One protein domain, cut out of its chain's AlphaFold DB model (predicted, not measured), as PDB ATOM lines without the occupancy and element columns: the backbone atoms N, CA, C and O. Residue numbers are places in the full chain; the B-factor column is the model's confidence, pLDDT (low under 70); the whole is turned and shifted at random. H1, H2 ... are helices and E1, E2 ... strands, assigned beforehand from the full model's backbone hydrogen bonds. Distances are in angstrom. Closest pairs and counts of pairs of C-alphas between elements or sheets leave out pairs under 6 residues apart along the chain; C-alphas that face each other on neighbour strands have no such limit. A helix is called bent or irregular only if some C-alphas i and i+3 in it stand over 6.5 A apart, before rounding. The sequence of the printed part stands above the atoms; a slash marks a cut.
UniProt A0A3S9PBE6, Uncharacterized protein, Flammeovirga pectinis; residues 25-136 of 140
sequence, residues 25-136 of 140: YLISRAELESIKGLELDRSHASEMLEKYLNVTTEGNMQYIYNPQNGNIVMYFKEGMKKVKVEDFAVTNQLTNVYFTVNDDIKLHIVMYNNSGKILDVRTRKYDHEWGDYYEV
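What this domain is: This is residues 25 to 136 of the 140 residues of an uncharacterized protein of Flammeovirga pectinis (UniProt A0A3S9PBE6). A strongly twisted antiparallel sheet of six strands makes a long curved wall, with the small sheet E2 E3 E4 partly face to face with it near E8, and with H1 and H2 packed over E5 towards its other edge. The 112 printed residues hold two named helices and nine named strands, in the order H1 E1 H2 E2 E3 E4 E5 E6 E7 E8 E9. The large sheet runs E1 E5 E6 E7 E8 E9 and the small one E2 E3 E4, both antiparallel; the class is mixed, helices and strands. The whole is compact, with a radius of gyration of the C-alphas of 13.7 A and spans of 35 by 35 by 29 A.

How they stand to each other: In the large sheet, E5, residues 82 to 90, and E6, residues 94 to 101, form a hairpin, with N 84 and O 100 2.8 A apart. E7, residues 105 to 112, continues it, with N 97 to O 109 at 2.9 A, then E8, residues 118 to 127, with N 108 to O 122 at 2.8 A. E5 to E8 and E9, residues 132 to 135, make a meander, each strand the antiparallel neighbour of the one before; N 125 and O 134 are 2.9 A apart. The edge strand E1, residues 39 to 41, pairs with E5 through N 40 and O 83, 2.8 A. H2, residues 42 to 50, runs along the strands over E5, 24 degrees from it on the local plane, at a height over the sheet of 7.5 A; the closest C-alphas, Ala 45 and Val 83, are 5.1 A apart. H1, residues 29 to 35, also lies over E5, at a height of 8.9 A; it and H2 are on one face, giving two layers, helices on one face of a sheet. E2, residues 55 to 58, E3, residues 61 to 65, and E4, residues 72 to 76, form a second meander, with N 56 to O 63 at 2.9 A and N 64 to O 74 at 2.8 A. The two sheets form a sandwich, two sheets face to face, their facing parts 9.6 A centre to centre and their strands at 34 degrees; for E4 and E8 the closest C-alphas, Val 73 and Thr 123, are 6.1 A apart. Every O i to N i+4 pair is within hydrogen-bond range in H1, and 3 of 5 in H2, which is irregular, C-alphas 43 and 46 being 7.2 A apart.

Where its parts are: E8 is 26.9 A long, E5 24.4 A, E7 23.4 A and E6 22.2 A. E3 measures 13.2 A, H2 12.9 A, and E4 11.2 A. H1 begins at C-alpha 29, (17.726, 9.937, 81.388), E5 at C-alpha 82, (17.058, 27.662, 66.352), and E9 ends at C-alpha 135, (1.450, 30.859, 78.169).

The domain as a whole: The two C-alphas farthest apart, those of Asn 114 and Glu 129, are 40.4 A apart. The printed part has no cut and no long link; E3 to E4 is short, the others tight. The mean pLDDT of the printed part is 89.4, and no printed residue is under 70.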
ATOM      1  N   TYR A  25      13.211   5.467  74.260       87.44
ATOM      2  CA  TYR A  25      14.660   5.667  74.302       87.44
ATOM      3  C   TYR A  25      15.036   7.160  74.341       87.44
ATOM      4  O   TYR A  25      15.885   7.562  75.143       87.44
ATOM      5  N   LEU A  26      14.350   7.992  73.547       90.19
ATOM      6  CA  LEU A  26      14.599   9.434  73.405       90.19
ATOM      7  C   LEU A  26      14.260  10.249  74.659       90.19
ATOM      8  O   LEU A  26      14.672  11.403  74.795       90.19
ATOM      9  N   ILE A  27      13.498   9.651  75.575       91.50
ATOM     10  CA  ILE A  27      13.113  10.238  76.864       91.50
ATOM     11  C   ILE A  27      13.767   9.527  78.052       91.50
ATOM     12  O   ILE A  27      13.410   9.777  79.207       91.50
ATOM     13  N   SER A  28      14.737   8.648  77.786       92.50
ATOM     14  CA  SER A  28      15.580   8.065  78.822       92.50
ATOM     15  C   SER A  28      16.488   9.134  79.432       92.50
ATOM     16  O   SER A  28      16.923  10.070  78.763       92.50
ATOM     17  N   ARG A  29      16.830   8.984  80.717       93.75
ATOM     18  CA  ARG A  29      17.726   9.937  81.388       93.75
ATOM     19  C   ARG A  29      19.073  10.059  80.669       93.75
ATOM     20  O   ARG A  29      19.567  11.166  80.541       93.75
ATOM     21  N   ALA A  30      19.653   8.949  80.212       94.56
ATOM     22  CA  ALA A  30      20.952   8.964  79.543       94.56
ATOM     23  C   ALA A  30      20.919   9.783  78.243       94.56
ATOM     24  O   ALA A  30      21.793  10.620  78.034       94.56
ATOM     25  N   GLU A  31      19.888   9.589  77.416       95.25
ATOM     26  CA  GLU A  31      19.736  10.353  76.177       95.25
ATOM     27  C   GLU A  31      19.491  11.838  76.470       95.25
ATOM     28  O   GLU A  31      20.150  12.697  75.888       95.25
ATOM     29  N   LEU A  32      18.613  12.150  77.428       96.12
ATOM     30  CA  LEU A  32      18.297  13.530  77.802       96.12
ATOM     31  C   LEU A  32      19.506  14.285  78.372       96.12
ATOM     32  O   LEU A  32      19.706  15.447  78.027       96.12
ATOM     33  N   GLU A  33      20.340  13.636  79.193       97.06
ATOM     34  CA  GLU A  33      21.619  14.216  79.638       97.06
ATOM     35  C   GLU A  33      22.552  14.479  78.447       97.06
ATOM     36  O   GLU A  33      23.243  15.495  78.425       97.06
ATOM     37  N   SER A  34      22.563  13.597  77.441       96.44
ATOM     38  CA  SER A  34      23.453  13.723  76.279       96.44
ATOM     39  C   SER A  34      23.116  14.915  75.376       96.44
ATOM     40  O   SER A  34      24.009  15.480  74.743       96.44
ATOM     41  N   ILE A  35      21.842  15.318  75.337       95.75
ATOM     42  CA  ILE A  35      21.359  16.441  74.524       95.75
ATOM     43  C   ILE A  35      21.128  17.714  75.342       95.75
ATOM     44  O   ILE A  35      20.838  18.760  74.764       95.75
ATOM     45  N   LYS A  36      21.223  17.669  76.675       96.69
ATOM     46  CA  LYS A  36      21.009  18.848  77.520       96.69
ATOM     47  C   LYS A  36      22.033  19.935  77.185       96.69
ATOM     48  O   LYS A  36      23.237  19.703  77.161       96.69
ATOM     49  N   GLY A  37      21.541  21.147  76.945       95.94
ATOM     50  CA  GLY A  37      22.348  22.287  76.519       95.94
ATOM     51  C   GLY A  37      22.700  22.289  75.031       95.94
ATOM     52  O   GLY A  37      23.282  23.272  74.573       95.94
ATOM     53  N   LEU A  38      22.339  21.245  74.271       96.25
ATOM     54  CA  LEU A  38      22.552  21.201  72.829       96.25
ATOM     55  C   LEU A  38      21.722  22.289  72.151       96.25
ATOM     56  O   LEU A  38      20.519  22.422  72.389       96.25
ATOM     57  N   GLU A  39      22.388  23.040  71.288       96.88
ATOM     58  CA  GLU A  39      21.828  24.137  70.519       96.88
ATOM     59  C   GLU A  39      22.006  23.835  69.032       96.88
ATOM     60  O   GLU A  39      23.115  23.556  68.574       96.88
ATOM     61  N   LEU A  40      20.903  23.856  68.288       95.38
ATOM     62  CA  LEU A  40      20.849  23.492  66.878       95.38
ATOM     63  C   LEU A  40      20.281  24.647  66.067       95.38
ATOM     64  O   LEU A  40      19.293  25.274  66.458       95.38
ATOM     65  N   ASP A  41      20.909  24.912  64.926       93.50
ATOM     66  CA  ASP A  41      20.453  25.910  63.966       93.50
ATOM     67  C   ASP A  41      19.322  25.377  63.077       93.50
ATOM     68  O   ASP A  41      18.919  24.217  63.160       93.50
ATOM     69  N   ARG A  42      18.821  26.238  62.188       85.94
ATOM     70  CA  ARG A  42      17.703  25.972  61.278       85.94
ATOM     71  C   ARG A  42      17.790  24.619  60.572       85.94
ATOM     72  O   ARG A  42      16.746  24.014  60.360       85.94
ATOM     73  N   SER A  43      18.984  24.174  60.182       85.75
ATOM     74  CA  SER A  43      19.139  22.943  59.402       85.75
ATOM     75  C   SER A  43      18.796  21.681  60.199       85.75
ATOM     76  O   SER A  43      18.308  20.728  59.607       85.75
ATOM     77  N   HIS A  44      18.959  21.706  61.526       89.25
ATOM     78  CA  HIS A  44      18.731  20.549  62.405       89.25
ATOM     79  C   HIS A  44      17.689  20.807  63.508       89.25
ATOM     80  O   HIS A  44      17.280  19.888  64.217       89.25
ATOM     81  N   ALA A  45      17.246  22.055  63.684       89.50
ATOM     82  CA  ALA A  45      16.294  22.439  64.719       89.50
ATOM     83  C   ALA A  45      14.938  21.737  64.542       89.50
ATOM     84  O   ALA A  45      14.389  21.219  65.518       89.50
ATOM     85  N   SER A  46      14.425  21.675  63.306       85.38
ATOM     86  CA  SER A  46      13.162  20.989  63.004       85.38
ATOM     87  C   SER A  46      13.257  19.498  63.301       85.38
ATOM     88  O   SER A  46      12.410  18.980  64.019       85.38
ATOM     89  N   GLU A  47      14.333  18.839  62.861       89.12
ATOM     90  CA  GLU A  47      14.564  17.410  63.112       89.12
ATOM     91  C   GLU A  47      14.612  17.089  64.611       89.12
ATOM     92  O   GLU A  47      14.103  16.062  65.055       89.12
ATOM     93  N   MET A  48      15.202  17.976  65.421       91.38
ATOM     94  CA  MET A  48      15.226  17.813  66.873       91.38
ATOM     95  C   MET A  48      13.827  17.872  67.483       91.38
ATOM     96  O   MET A  48      13.502  17.028  68.310       91.38
ATOM     97  N   LEU A  49      12.993  18.845  67.102       89.88
ATOM     98  CA  LEU A  49      11.629  18.911  67.633       89.88
ATOM     99  C   LEU A  49      10.745  17.785  67.096       89.88
ATOM    100  O   LEU A  49       9.931  17.266  67.854       89.88
ATOM    101  N   GLU A  50      10.958  17.347  65.855       89.38
ATOM    102  CA  GLU A  50      10.233  16.235  65.229       89.38
ATOM    103  C   GLU A  50      10.432  14.891  65.940       89.38
ATOM    104  O   GLU A  50       9.548  14.037  65.915       89.38
ATOM    105  N   LYS A  51      11.546  14.723  66.667       89.75
ATOM    106  CA  LYS A  51      11.757  13.574  67.563       89.75
ATOM    107  C   LYS A  51      10.765  13.518  68.725       89.75
ATOM    108  O   LYS A  51      10.525  12.436  69.254       89.75
ATOM    109  N   TYR A  52      10.229  14.665  69.144       90.12
ATOM    110  CA  TYR A  52       9.361  14.785  70.318       90.12
ATOM    111  C   TYR A  52       7.924  15.182  69.976       90.12
ATOM    112  O   TYR A  52       7.023  14.927  70.768       90.12
ATOM    113  N   LEU A  53       7.699  15.855  68.848       88.56
ATOM    114  CA  LEU A  53       6.421  16.447  68.458       88.56
ATOM    115  C   LEU A  53       6.242  16.376  66.956       88.56
ATOM    116  O   LEU A  53       7.176  16.613  66.207       88.56
ATOM    117  N   ASN A  54       5.009  16.200  66.500       85.19
ATOM    118  CA  ASN A  54       4.731  16.398  65.088       85.19
ATOM    119  C   ASN A  54       4.680  17.901  64.761       85.19
ATOM    120  O   ASN A  54       3.866  18.635  65.334       85.19
ATOM    121  N   VAL A  55       5.527  18.349  63.834       85.62
ATOM    122  CA  VAL A  55       5.476  19.702  63.273       85.62
ATOM    123  C   VAL A  55       4.605  19.657  62.022       85.62
ATOM    124  O   VAL A  55       5.010  19.186  60.961       85.62
ATOM    125  N   THR A  56       3.372  20.143  62.139       86.38
ATOM    126  CA  THR A  56       2.438  20.158  61.013       86.38
ATOM    127  C   THR A  56       2.817  21.273  60.048       86.38
ATOM    128  O   THR A  56       3.029  22.409  60.466       86.38
ATOM    129  N   THR A  57       2.860  20.959  58.753       84.31
ATOM    130  CA  THR A  57       3.086  21.938  57.684       84.31
ATOM    131  C   THR A  57       1.822  22.105  56.845       84.31
ATOM    132  O   THR A  57       1.308  21.136  56.290       84.31
ATOM    133  N   GLU A  58       1.343  23.341  56.710       83.38
ATOM    134  CA  GLU A  58       0.219  23.714  55.849       83.38
ATOM    135  C   GLU A  58       0.620  24.909  54.972       83.38
ATOM    136  O   GLU A  58       0.746  26.048  55.431       83.38
ATOM    137  N   GLY A  59       0.869  24.649  53.686       84.94
ATOM    138  CA  GLY A  59       1.437  25.648  52.781       84.94
ATOM    139  C   GLY A  59       2.836  26.078  53.233       84.94
ATOM    140  O   GLY A  59       3.730  25.247  53.349       84.94
ATOM    141  N   ASN A  60       3.016  27.374  53.503       79.25
ATOM    142  CA  ASN A  60       4.287  27.941  53.979       79.25
ATOM    143  C   ASN A  60       4.368  28.048  55.509       79.25
ATOM    144  O   ASN A  60       5.304  28.643  56.038       79.25
ATOM    145  N   MET A  61       3.364  27.540  56.218       81.88
ATOM    146  CA  MET A  61       3.241  27.684  57.657       81.88
ATOM    147  C   MET A  61       3.533  26.367  58.346       81.88
ATOM    148  O   MET A  61       3.006  25.331  57.946       81.88
ATOM    149  N   GLN A  62       4.325  26.426  59.410       86.69
ATOM    150  CA  GLN A  62       4.509  25.305  60.319       86.69
ATOM    151  C   GLN A  62       3.856  25.629  61.658       86.69
ATOM    152  O   GLN A  62       3.898  26.782  62.101       86.69
ATOM    153  N   TYR A  63       3.271  24.631  62.310       88.50
ATOM    154  CA  TYR A  63       2.707  24.778  63.646       88.50
ATOM    155  C   TYR A  63       2.717  23.467  64.442       88.50
ATOM    156  O   TYR A  63       2.758  22.372  63.883       88.50
ATOM    157  N   ILE A  64       2.673  23.586  65.768       90.06
ATOM    158  CA  ILE A  64       2.612  22.474  66.724       90.06
ATOM    159  C   ILE A  64       1.251  22.485  67.411       90.06
ATOM    160  O   ILE A  64       0.764  23.538  67.831       90.06
ATOM    161  N   TYR A  65       0.680  21.295  67.575       89.06
ATOM    162  CA  TYR A  65      -0.508  21.069  68.390       89.06
ATOM    163  C   TYR A  65      -0.161  20.506  69.762       89.06
ATOM    164  O   TYR A  65       0.793  19.744  69.920       89.06
ATOM    165  N   ASN A  66      -1.019  20.795  70.732       88.00
ATOM    166  CA  ASN A  66      -1.134  20.001  71.936       88.00
ATOM    167  C   ASN A  66      -2.029  18.779  71.649       88.00
ATOM    168  O   ASN A  66      -3.222  18.935  71.376       88.00
ATOM    169  N   PRO A  67      -1.490  17.553  71.724       83.00
ATOM    170  CA  PRO A  67      -2.210  16.349  71.335       83.00
ATOM    171  C   PRO A  67      -3.335  15.958  72.297       83.00
ATOM    172  O   PRO A  67      -4.218  15.183  71.938       83.00
ATOM    173  N   GLN A  68      -3.325  16.491  73.519       82.81
ATOM    174  CA  GLN A  68      -4.319  16.184  74.543       82.81
ATOM    175  C   GLN A  68      -5.627  16.952  74.343       82.81
ATOM    176  O   GLN A  68      -6.686  16.452  74.721       82.81
ATOM    177  N   ASN A  69      -5.569  18.143  73.743       82.88
ATOM    178  CA  ASN A  69      -6.742  18.995  73.532       82.88
ATOM    179  C   ASN A  69      -6.954  19.423  72.067       82.88
ATOM    180  O   ASN A  69      -8.004  19.973  71.751       82.88
ATOM    181  N   GLY A  70      -6.002  19.143  71.172       84.56
ATOM    182  CA  GLY A  70      -6.076  19.475  69.749       84.56
ATOM    183  C   GLY A  70      -5.833  20.951  69.422       84.56
ATOM    184  O   GLY A  70      -5.978  21.343  68.265       84.56
ATOM    185  N   ASN A  71      -5.460  21.780  70.400       86.31
ATOM    186  CA  ASN A  71      -5.204  23.201  70.183       86.31
ATOM    187  C   ASN A  71      -3.820  23.419  69.576       86.31
ATOM    188  O   ASN A  71      -2.857  22.747  69.945       86.31
ATOM    189  N   ILE A  72      -3.704  24.393  68.676       88.12
ATOM    190  CA  ILE A  72      -2.396  24.890  68.236       88.12
ATOM    191  C   ILE A  72      -1.757  25.602  69.422       88.12
ATOM    192  O   ILE A  72      -2.427  26.392  70.077       88.12
ATOM    193  N   VAL A  73      -0.482  25.329  69.682       89.50
ATOM    194  CA  VAL A  73       0.301  25.989  70.741       89.50
ATOM    195  C   VAL A  73       1.399  26.880  70.173       89.50
ATOM    196  O   VAL A  73       1.809  27.848  70.802       89.50
ATOM    197  N   MET A  74       1.854  26.610  68.950       89.06
ATOM    198  CA  MET A  74       2.917  27.385  68.317       89.06
ATOM    199  C   MET A  74       2.735  27.420  66.806       89.06
ATOM    200  O   MET A  74       2.581  26.375  66.192       89.06
ATOM    201  N   TYR A  75       2.833  28.602  66.221       88.62
ATOM    202  CA  TYR A  75       3.104  28.874  64.813       88.62
ATOM    203  C   TYR A  75       4.557  29.318  64.609       88.62
ATOM    204  O   TYR A  75       5.106  30.095  65.397       88.62
ATOM    205  N   PHE A  76       5.151  28.889  63.498       86.25
ATOM    206  CA  PHE A  76       6.481  29.285  63.041       86.25
ATOM    207  C   PHE A  76       6.377  30.151  61.783       86.25
ATOM    208  O   PHE A  76       6.682  29.710  60.675       86.25
ATOM    209  N   LYS A  77       5.950  31.404  61.944       75.50
ATOM    210  CA  LYS A  77       5.723  32.330  60.822       75.50
ATOM    211  C   LYS A  77       6.966  32.583  59.962       75.50
ATOM    212  O   LYS A  77       6.886  32.605  58.741       75.50
ATOM    213  N   GLU A  78       8.123  32.740  60.601       77.56
ATOM    214  CA  GLU A  78       9.419  32.930  59.925       77.56
ATOM    215  C   GLU A  78      10.224  31.625  59.796       77.56
ATOM    216  O   GLU A  78      11.436  31.637  59.535       77.56
ATOM    217  N   GLY A  79       9.549  30.494  60.021       79.88
ATOM    218  CA  GLY A  79      10.163  29.190  60.184       79.88
ATOM    219  C   GLY A  79      10.955  29.058  61.485       79.88
ATOM    220  O   GLY A  79      11.219  30.014  62.223       79.88
ATOM    221  N   MET A  80      11.359  27.826  61.763       85.75
ATOM    222  CA  MET A  80      12.285  27.539  62.846       85.75
ATOM    223  C   MET A  80      13.688  28.026  62.462       85.75
ATOM    224  O   MET A  80      14.171  27.803  61.349       85.75
ATOM    225  N   LYS A  81      14.339  28.762  63.359       89.94
ATOM    226  CA  LYS A  81      15.714  29.251  63.178       89.94
ATOM    227  C   LYS A  81      16.679  28.529  64.094       89.94
ATOM    228  O   LYS A  81      17.833  28.350  63.723       89.94
ATOM    229  N   LYS A  82      16.210  28.175  65.290       93.06
ATOM    230  CA  LYS A  82      17.058  27.662  66.352       93.06
ATOM    231  C   LYS A  82      16.241  26.940  67.412       93.06
ATOM    232  O   LYS A  82      15.163  27.411  67.777       93.06
ATOM    233  N   VAL A  83      16.784  25.847  67.932       95.25
ATOM    234  CA  VAL A  83      16.252  25.126  69.090       95.25
ATOM    235  C   VAL A  83      17.391  24.823  70.047       95.25
ATOM    236  O   VAL A  83      18.466  24.402  69.629       95.25
ATOM    237  N   LYS A  84      17.146  25.010  71.339       96.62
ATOM    238  CA  LYS A  84      18.052  24.607  72.411       96.62
ATOM    239  C   LYS A  84      17.310  23.734  73.405       96.62
ATOM    240  O   LYS A  84      16.233  24.121  73.850       96.62
ATOM    241  N   VAL A  85      17.890  22.603  73.793       96.75
ATOM    242  CA  VAL A  85      17.391  21.809  74.924       96.75
ATOM    243  C   VAL A  85      17.911  22.450  76.208       96.75
ATOM    244  O   VAL A  85      19.110  22.446  76.464       96.75
ATOM    245  N   GLU A  86      17.036  23.055  77.003       96.19
ATOM    246  CA  GLU A  86      17.443  23.775  78.215       96.19
ATOM    247  C   GLU A  86      17.639  22.824  79.389       96.19
ATOM    248  O   GLU A  86      18.672  22.833  80.060       96.19
ATOM    249  N   ASP A  87      16.624  22.004  79.645       97.06
ATOM    250  CA  ASP A  87      16.607  21.111  80.788       97.06
ATOM    251  C   ASP A  87      15.590  19.989  80.586       97.06
ATOM    252  O   ASP A  87      14.797  19.986  79.638       97.06
ATOM    253  N   PHE A  88      15.579  19.056  81.526       97.19
ATOM    254  CA  PHE A  88      14.582  18.009  81.601       97.19
ATOM    255  C   PHE A  88      14.358  17.567  83.052       97.19
ATOM    256  O   PHE A  88      15.211  17.729  83.923       97.19
ATOM    257  N   ALA A  89      13.206  16.957  83.318       96.88
ATOM    258  CA  ALA A  89      12.909  16.343  84.606       96.88
ATOM    259  C   ALA A  89      12.241  14.983  84.405       96.88
ATOM    260  O   ALA A  89      11.145  14.895  83.850       96.88
ATOM    261  N   VAL A  90      12.891  13.926  84.895       95.62
ATOM    262  CA  VAL A  90      12.353  12.559  84.883       95.62
ATOM    263  C   VAL A  90      11.830  12.214  86.271       95.62
ATOM    264  O   VAL A  90      12.580  12.230  87.249       95.62
ATOM    265  N   THR A  91      10.546  11.880  86.340       95.19
ATOM    266  CA  THR A  91       9.869  11.338  87.527       95.19
ATOM    267  C   THR A  91       9.601   9.844  87.335       95.19
ATOM    268  O   THR A  91       9.951   9.273  86.305       95.19
ATOM    269  N   ASN A  92       8.932   9.196  88.292       93.06
ATOM    270  CA  ASN A  92       8.590   7.775  88.174       93.06
ATOM    271  C   ASN A  92       7.682   7.462  86.971       93.06
ATOM    272  O   ASN A  92       7.763   6.367  86.424       93.06
ATOM    273  N   GLN A  93       6.811   8.395  86.571       94.81
ATOM    274  CA  GLN A  93       5.797   8.158  85.532       94.81
ATOM    275  C   GLN A  93       5.960   9.047  84.303       94.81
ATOM    276  O   GLN A  93       5.555   8.646  83.212       94.81
ATOM    277  N   LEU A  94       6.512  10.245  84.490       96.38
ATOM    278  CA  LEU A  94       6.533  11.291  83.478       96.38
ATOM    279  C   LEU A  94       7.936  11.842  83.256       96.38
ATOM    280  O   LEU A  94       8.678  12.066  84.221       96.38
ATOM    281  N   THR A  95       8.209  12.176  82.003       97.12
ATOM    282  CA  THR A  95       9.365  12.949  81.570       97.12
ATOM    283  C   THR A  95       8.888  14.311  81.090       97.12
ATOM    284  O   THR A  95       7.936  14.424  80.318       97.12
ATOM    285  N   ASN A  96       9.576  15.350  81.550       97.19
ATOM    286  CA  ASN A  96       9.403  16.727  81.117       97.19
ATOM    287  C   ASN A  96      10.647  17.138  80.340       97.19
ATOM    288  O   ASN A  96      11.750  16.937  80.846       97.19
ATOM    289  N   VAL A  97      10.476  17.742  79.167       97.12
ATOM    290  CA  VAL A  97      11.584  18.306  78.384       97.12
ATOM    291  C   VAL A  97      11.281  19.766  78.080       97.12
ATOM    292  O   VAL A  97      10.151  20.113  77.722       97.12
ATOM    293  N   TYR A  98      12.287  20.617  78.263       96.44
ATOM    294  CA  TYR A  98      12.182  22.060  78.111       96.44
ATOM    295  C   TYR A  98      13.107  22.528  76.996       96.44
ATOM    296  O   TYR A  98      14.319  22.320  77.056       96.44
ATOM    297  N   PHE A  99      12.541  23.208  76.007       95.75
ATOM    298  CA  PHE A  99      13.272  23.788  74.892       95.75
ATOM    299  C   PHE A  99      13.161  25.307  74.910       95.75
ATOM    300  O   PHE A  99      12.148  25.859  75.339       95.75
ATOM    301  N   THR A 100      14.172  25.974  74.368       94.94
ATOM    302  CA  THR A 100      14.051  27.335  73.844       94.94
ATOM    303  C   THR A 100      14.011  27.267  72.330       94.94
ATOM    304  O   THR A 100      14.864  26.637  71.713       94.94
ATOM    305  N   VAL A 101      13.035  27.936  71.735       91.88
ATOM    306  CA  VAL A 101      12.815  28.024  70.297       91.88
ATOM    307  C   VAL A 101      12.984  29.482  69.888       91.88
ATOM    308  O   VAL A 101      12.379  30.357  70.503       91.88
ATOM    309  N   ASN A 102      13.798  29.735  68.859       90.50
ATOM    310  CA  ASN A 102      14.075  31.075  68.321       90.50
ATOM    311  C   ASN A 102      14.488  32.113  69.392       90.50
ATOM    312  O   ASN A 102      14.169  33.290  69.273       90.50
ATOM    313  N   ASP A 103      15.217  31.658  70.415       87.44
ATOM    314  CA  ASP A 103      15.768  32.430  71.544       87.44
ATOM    315  C   ASP A 103      14.760  32.969  72.581       87.44
ATOM    316  O   ASP A 103      15.162  33.228  73.716       87.44
ATOM    317  N   ASP A 104      13.466  33.083  72.267       85.75
ATOM    318  CA  ASP A 104      12.495  33.766  73.137       85.75
ATOM    319  C   ASP A 104      11.291  32.922  73.580       85.75
ATOM    320  O   ASP A 104      10.644  33.264  74.576       85.75
ATOM    321  N   ILE A 105      11.000  31.804  72.909       90.31
ATOM    322  CA  ILE A 105       9.857  30.955  73.264       90.31
ATOM    323  C   ILE A 105      10.326  29.704  73.998       90.31
ATOM    324  O   ILE A 105      11.119  28.917  73.488       90.31
ATOM    325  N   LYS A 106       9.784  29.475  75.192       93.44
ATOM    326  CA  LYS A 106       9.962  28.237  75.949       93.44
ATOM    327  C   LYS A 106       8.899  27.229  75.540       93.44
ATOM    328  O   LYS A 106       7.712  27.492  75.700       93.44
ATOM    329  N   LEU A 107       9.315  26.068  75.060       94.19
ATOM    330  CA  LEU A 107       8.434  24.948  74.747       94.19
ATOM    331  C   LEU A 107       8.617  23.859  75.808       94.19
ATOM    332  O   LEU A 107       9.734  23.427  76.079       94.19
ATOM    333  N   HIS A 108       7.522  23.428  76.421       95.38
ATOM    334  CA  HIS A 108       7.495  22.406  77.462       95.38
ATOM    335  C   HIS A 108       6.664  21.223  76.982       95.38
ATOM    336  O   HIS A 108       5.500  21.390  76.624       95.38
ATOM    337  N   ILE A 109       7.270  20.039  76.999       94.94
ATOM    338  CA  ILE A 109       6.652  18.780  76.583       94.94
ATOM    339  C   ILE A 109       6.604  17.838  77.781       94.94
ATOM    340  O   ILE A 109       7.614  17.656  78.466       94.94
ATOM    341  N   VAL A 110       5.445  17.225  78.021       95.06
ATOM    342  CA  VAL A 110       5.234  16.217  79.069       95.06
ATOM    343  C   VAL A 110       4.861  14.892  78.422       95.06
ATOM    344  O   VAL A 110       3.926  14.837  77.628       95.06
ATOM    345  N   MET A 111       5.565  13.819  78.777       95.06
ATOM    346  CA  MET A 111       5.398  12.487  78.185       95.06
ATOM    347  C   MET A 111       5.339  11.400  79.257       95.06
ATOM    348  O   MET A 111       5.982  11.522  80.299       95.06
ATOM    349  N   TYR A 112       4.605  10.318  78.991       94.44
ATOM    350  CA  TYR A 112       4.647   9.104  79.808       94.44
ATOM    351  C   TYR A 112       5.922   8.302  79.537       94.44
ATOM    352  O   TYR A 112       6.208   7.967  78.393       94.44
ATOM    353  N   ASN A 113       6.652   7.917  80.586       92.81
ATOM    354  CA  ASN A 113       7.938   7.218  80.452       92.81
ATOM    355  C   ASN A 113       7.836   5.874  79.719       92.81
ATOM    356  O   ASN A 113       8.774   5.458  79.048       92.81
ATOM    357  N   ASN A 114       6.729   5.157  79.910       90.31
ATOM    358  CA  ASN A 114       6.571   3.779  79.446       90.31
ATOM    359  C   ASN A 114       6.132   3.667  77.983       90.31
ATOM    360  O   ASN A 114       6.399   2.648  77.356       90.31
ATOM    361  N   SER A 115       5.429   4.673  77.466       91.12
ATOM    362  CA  SER A 115       4.900   4.671  76.101       91.12
ATOM    363  C   SER A 115       5.459   5.786  75.233       91.12
ATOM    364  O   SER A 115       5.274   5.736  74.027       91.12
ATOM    365  N   GLY A 116       6.062   6.815  75.835       91.06
ATOM    366  CA  GLY A 116       6.415   8.057  75.153       91.06
ATOM    367  C   GLY A 116       5.210   8.857  74.656       91.06
ATOM    368  O   GLY A 116       5.366   9.844  73.939       91.06
ATOM    369  N   LYS A 117       3.997   8.479  75.080       91.44
ATOM    370  CA  LYS A 117       2.787   9.225  74.756       91.44
ATOM    371  C   LYS A 117       2.866  10.621  75.353       91.44
ATOM    372  O   LYS A 117       3.050  10.779  76.563       91.44
ATOM    373  N   ILE A 118       2.645  11.617  74.507       91.44
ATOM    374  CA  ILE A 118       2.612  13.019  74.902       91.44
ATOM    375  C   ILE A 118       1.321  13.277  75.684       91.44
ATOM    376  O   ILE A 118       0.211  13.056  75.197       91.44
ATOM    377  N   LEU A 119       1.486  13.724  76.924       91.62
ATOM    378  CA  LEU A 119       0.404  14.132  77.808       91.62
ATOM    379  C   LEU A 119       0.051  15.603  77.603       91.62
ATOM    380  O   LEU A 119      -1.113  15.964  77.736       91.62
ATOM    381  N   ASP A 120       1.049  16.444  77.339       92.12
ATOM    382  CA  ASP A 120       0.850  17.884  77.278       92.12
ATOM    383  C   ASP A 120       1.979  18.594  76.530       92.12
ATOM    384  O   ASP A 120       3.134  18.159  76.565       92.12
ATOM    385  N   VAL A 121       1.637  19.710  75.889       92.88
ATOM    386  CA  VAL A 121       2.568  20.593  75.184       92.88
ATOM    387  C   VAL A 121       2.145  22.024  75.451       92.88
ATOM    388  O   VAL A 121       0.988  22.381  75.225       92.88
ATOM    389  N   ARG A 122       3.076  22.844  75.934       91.81
ATOM    390  CA  ARG A 122       2.812  24.243  76.277       91.81
ATOM    391  C   ARG A 122       3.940  25.140  75.822       91.81
ATOM    392  O   ARG A 122       5.112  24.771  75.880       91.81
ATOM    393  N   THR A 123       3.579  26.350  75.448       91.75
ATOM    394  CA  THR A 123       4.489  27.398  75.001       91.75
ATOM    395  C   THR A 123       4.403  28.570  75.945       91.75
ATOM    396  O   THR A 123       3.314  29.031  76.269       91.75
ATOM    397  N   ARG A 124       5.546  29.071  76.397       88.62
ATOM    398  CA  ARG A 124       5.618  30.252  77.246       88.62
ATOM    399  C   ARG A 124       6.575  31.275  76.671       88.62
ATOM    400  O   ARG A 124       7.600  30.905  76.107       88.62
ATOM    401  N   LYS A 125       6.278  32.553  76.866       85.31
ATOM    402  CA  LYS A 125       7.185  33.654  76.539       85.31
ATOM    403  C   LYS A 125       7.415  34.499  77.777       85.31
ATOM    404  O   LYS A 125       6.507  34.655  78.590       85.31
ATOM    405  N   TYR A 126       8.643  34.981  77.925       77.50
ATOM    406  CA  TYR A 126       8.967  35.915  78.990       77.50
ATOM    407  C   TYR A 126       8.347  37.269  78.669       77.50
ATOM    408  O   TYR A 126       8.575  37.813  77.584       77.50
ATOM    409  N   ASP A 127       7.586  37.803  79.610       74.75
ATOM    410  CA  ASP A 127       7.085  39.158  79.541       74.75
ATOM    411  C   ASP A 127       7.961  40.064  80.413       74.75
ATOM    412  O   ASP A 127       8.045  39.911  81.635       74.75
ATOM    413  N   HIS A 128       8.642  41.009  79.766       74.56
ATOM    414  CA  HIS A 128       9.532  41.948  80.440       74.56
ATOM    415  C   HIS A 128       8.792  42.959  81.325       74.56
ATOM    416  O   HIS A 128       9.409  43.486  82.248       74.56
ATOM    417  N   GLU A 129       7.514  43.236  81.057       78.19
ATOM    418  CA  GLU A 129       6.689  44.145  81.858       78.19
ATOM    419  C   GLU A 129       6.349  43.520  83.214       78.19
ATOM    420  O   GLU A 129       6.424  44.185  84.247       78.19
ATOM    421  N   TRP A 130       6.044  42.222  83.218       74.19
ATOM    422  CA  TRP A 130       5.600  41.507  84.417       74.19
ATOM    423  C   TRP A 130       6.703  40.702  85.109       74.19
ATOM    424  O   TRP A 130       6.537  40.290  86.257       74.19
ATOM    425  N   GLY A 131       7.840  40.502  84.443       77.25
ATOM    426  CA  GLY A 131       8.984  39.784  84.995       77.25
ATOM    427  C   GLY A 131       8.772  38.273  85.127       77.25
ATOM    428  O   GLY A 131       9.412  37.647  85.971       77.25
ATOM    429  N   ASP A 132       7.872  37.692  84.329       80.75
ATOM    430  CA  ASP A 132       7.475  36.282  84.429       80.75
ATOM    431  C   ASP A 132       7.176  35.663  83.047       80.75
ATOM    432  O   ASP A 132       7.085  36.355  82.030       80.75
ATOM    433  N   TYR A 133       7.058  34.335  82.997       78.19
ATOM    434  CA  TYR A 133       6.706  33.570  81.806       78.19
ATOM    435  C   TYR A 133       5.204  33.287  81.746       78.19
ATOM    436  O   TYR A 133       4.652  32.617  82.619       78.19
ATOM    437  N   TYR A 134       4.565  33.662  80.640       79.50
ATOM    438  CA  TYR A 134       3.137  33.427  80.410       79.50
ATOM    439  C   TYR A 134       2.921  32.484  79.243       79.50
ATOM    440  O   TYR A 134       3.728  32.454  78.312       79.50
ATOM    441  N   GLU A 135       1.842  31.701  79.294       79.06
ATOM    442  CA  GLU A 135       1.450  30.859  78.169       79.06
ATOM    443  C   GLU A 135       1.074  31.735  76.973       79.06
ATOM    444  O   GLU A 135       0.299  32.681  77.112       79.06
ATOM    445  N   VAL A 136       1.645  31.442  75.807       78.12
ATOM    446  CA  VAL A 136       1.408  32.225  74.591       78.12
ATOM    447  C   VAL A 136       1.026  31.332  73.428       78.12
ATOM    448  O   VAL A 136       1.636  30.290  73.199       78.12
TER     449      VAL A 136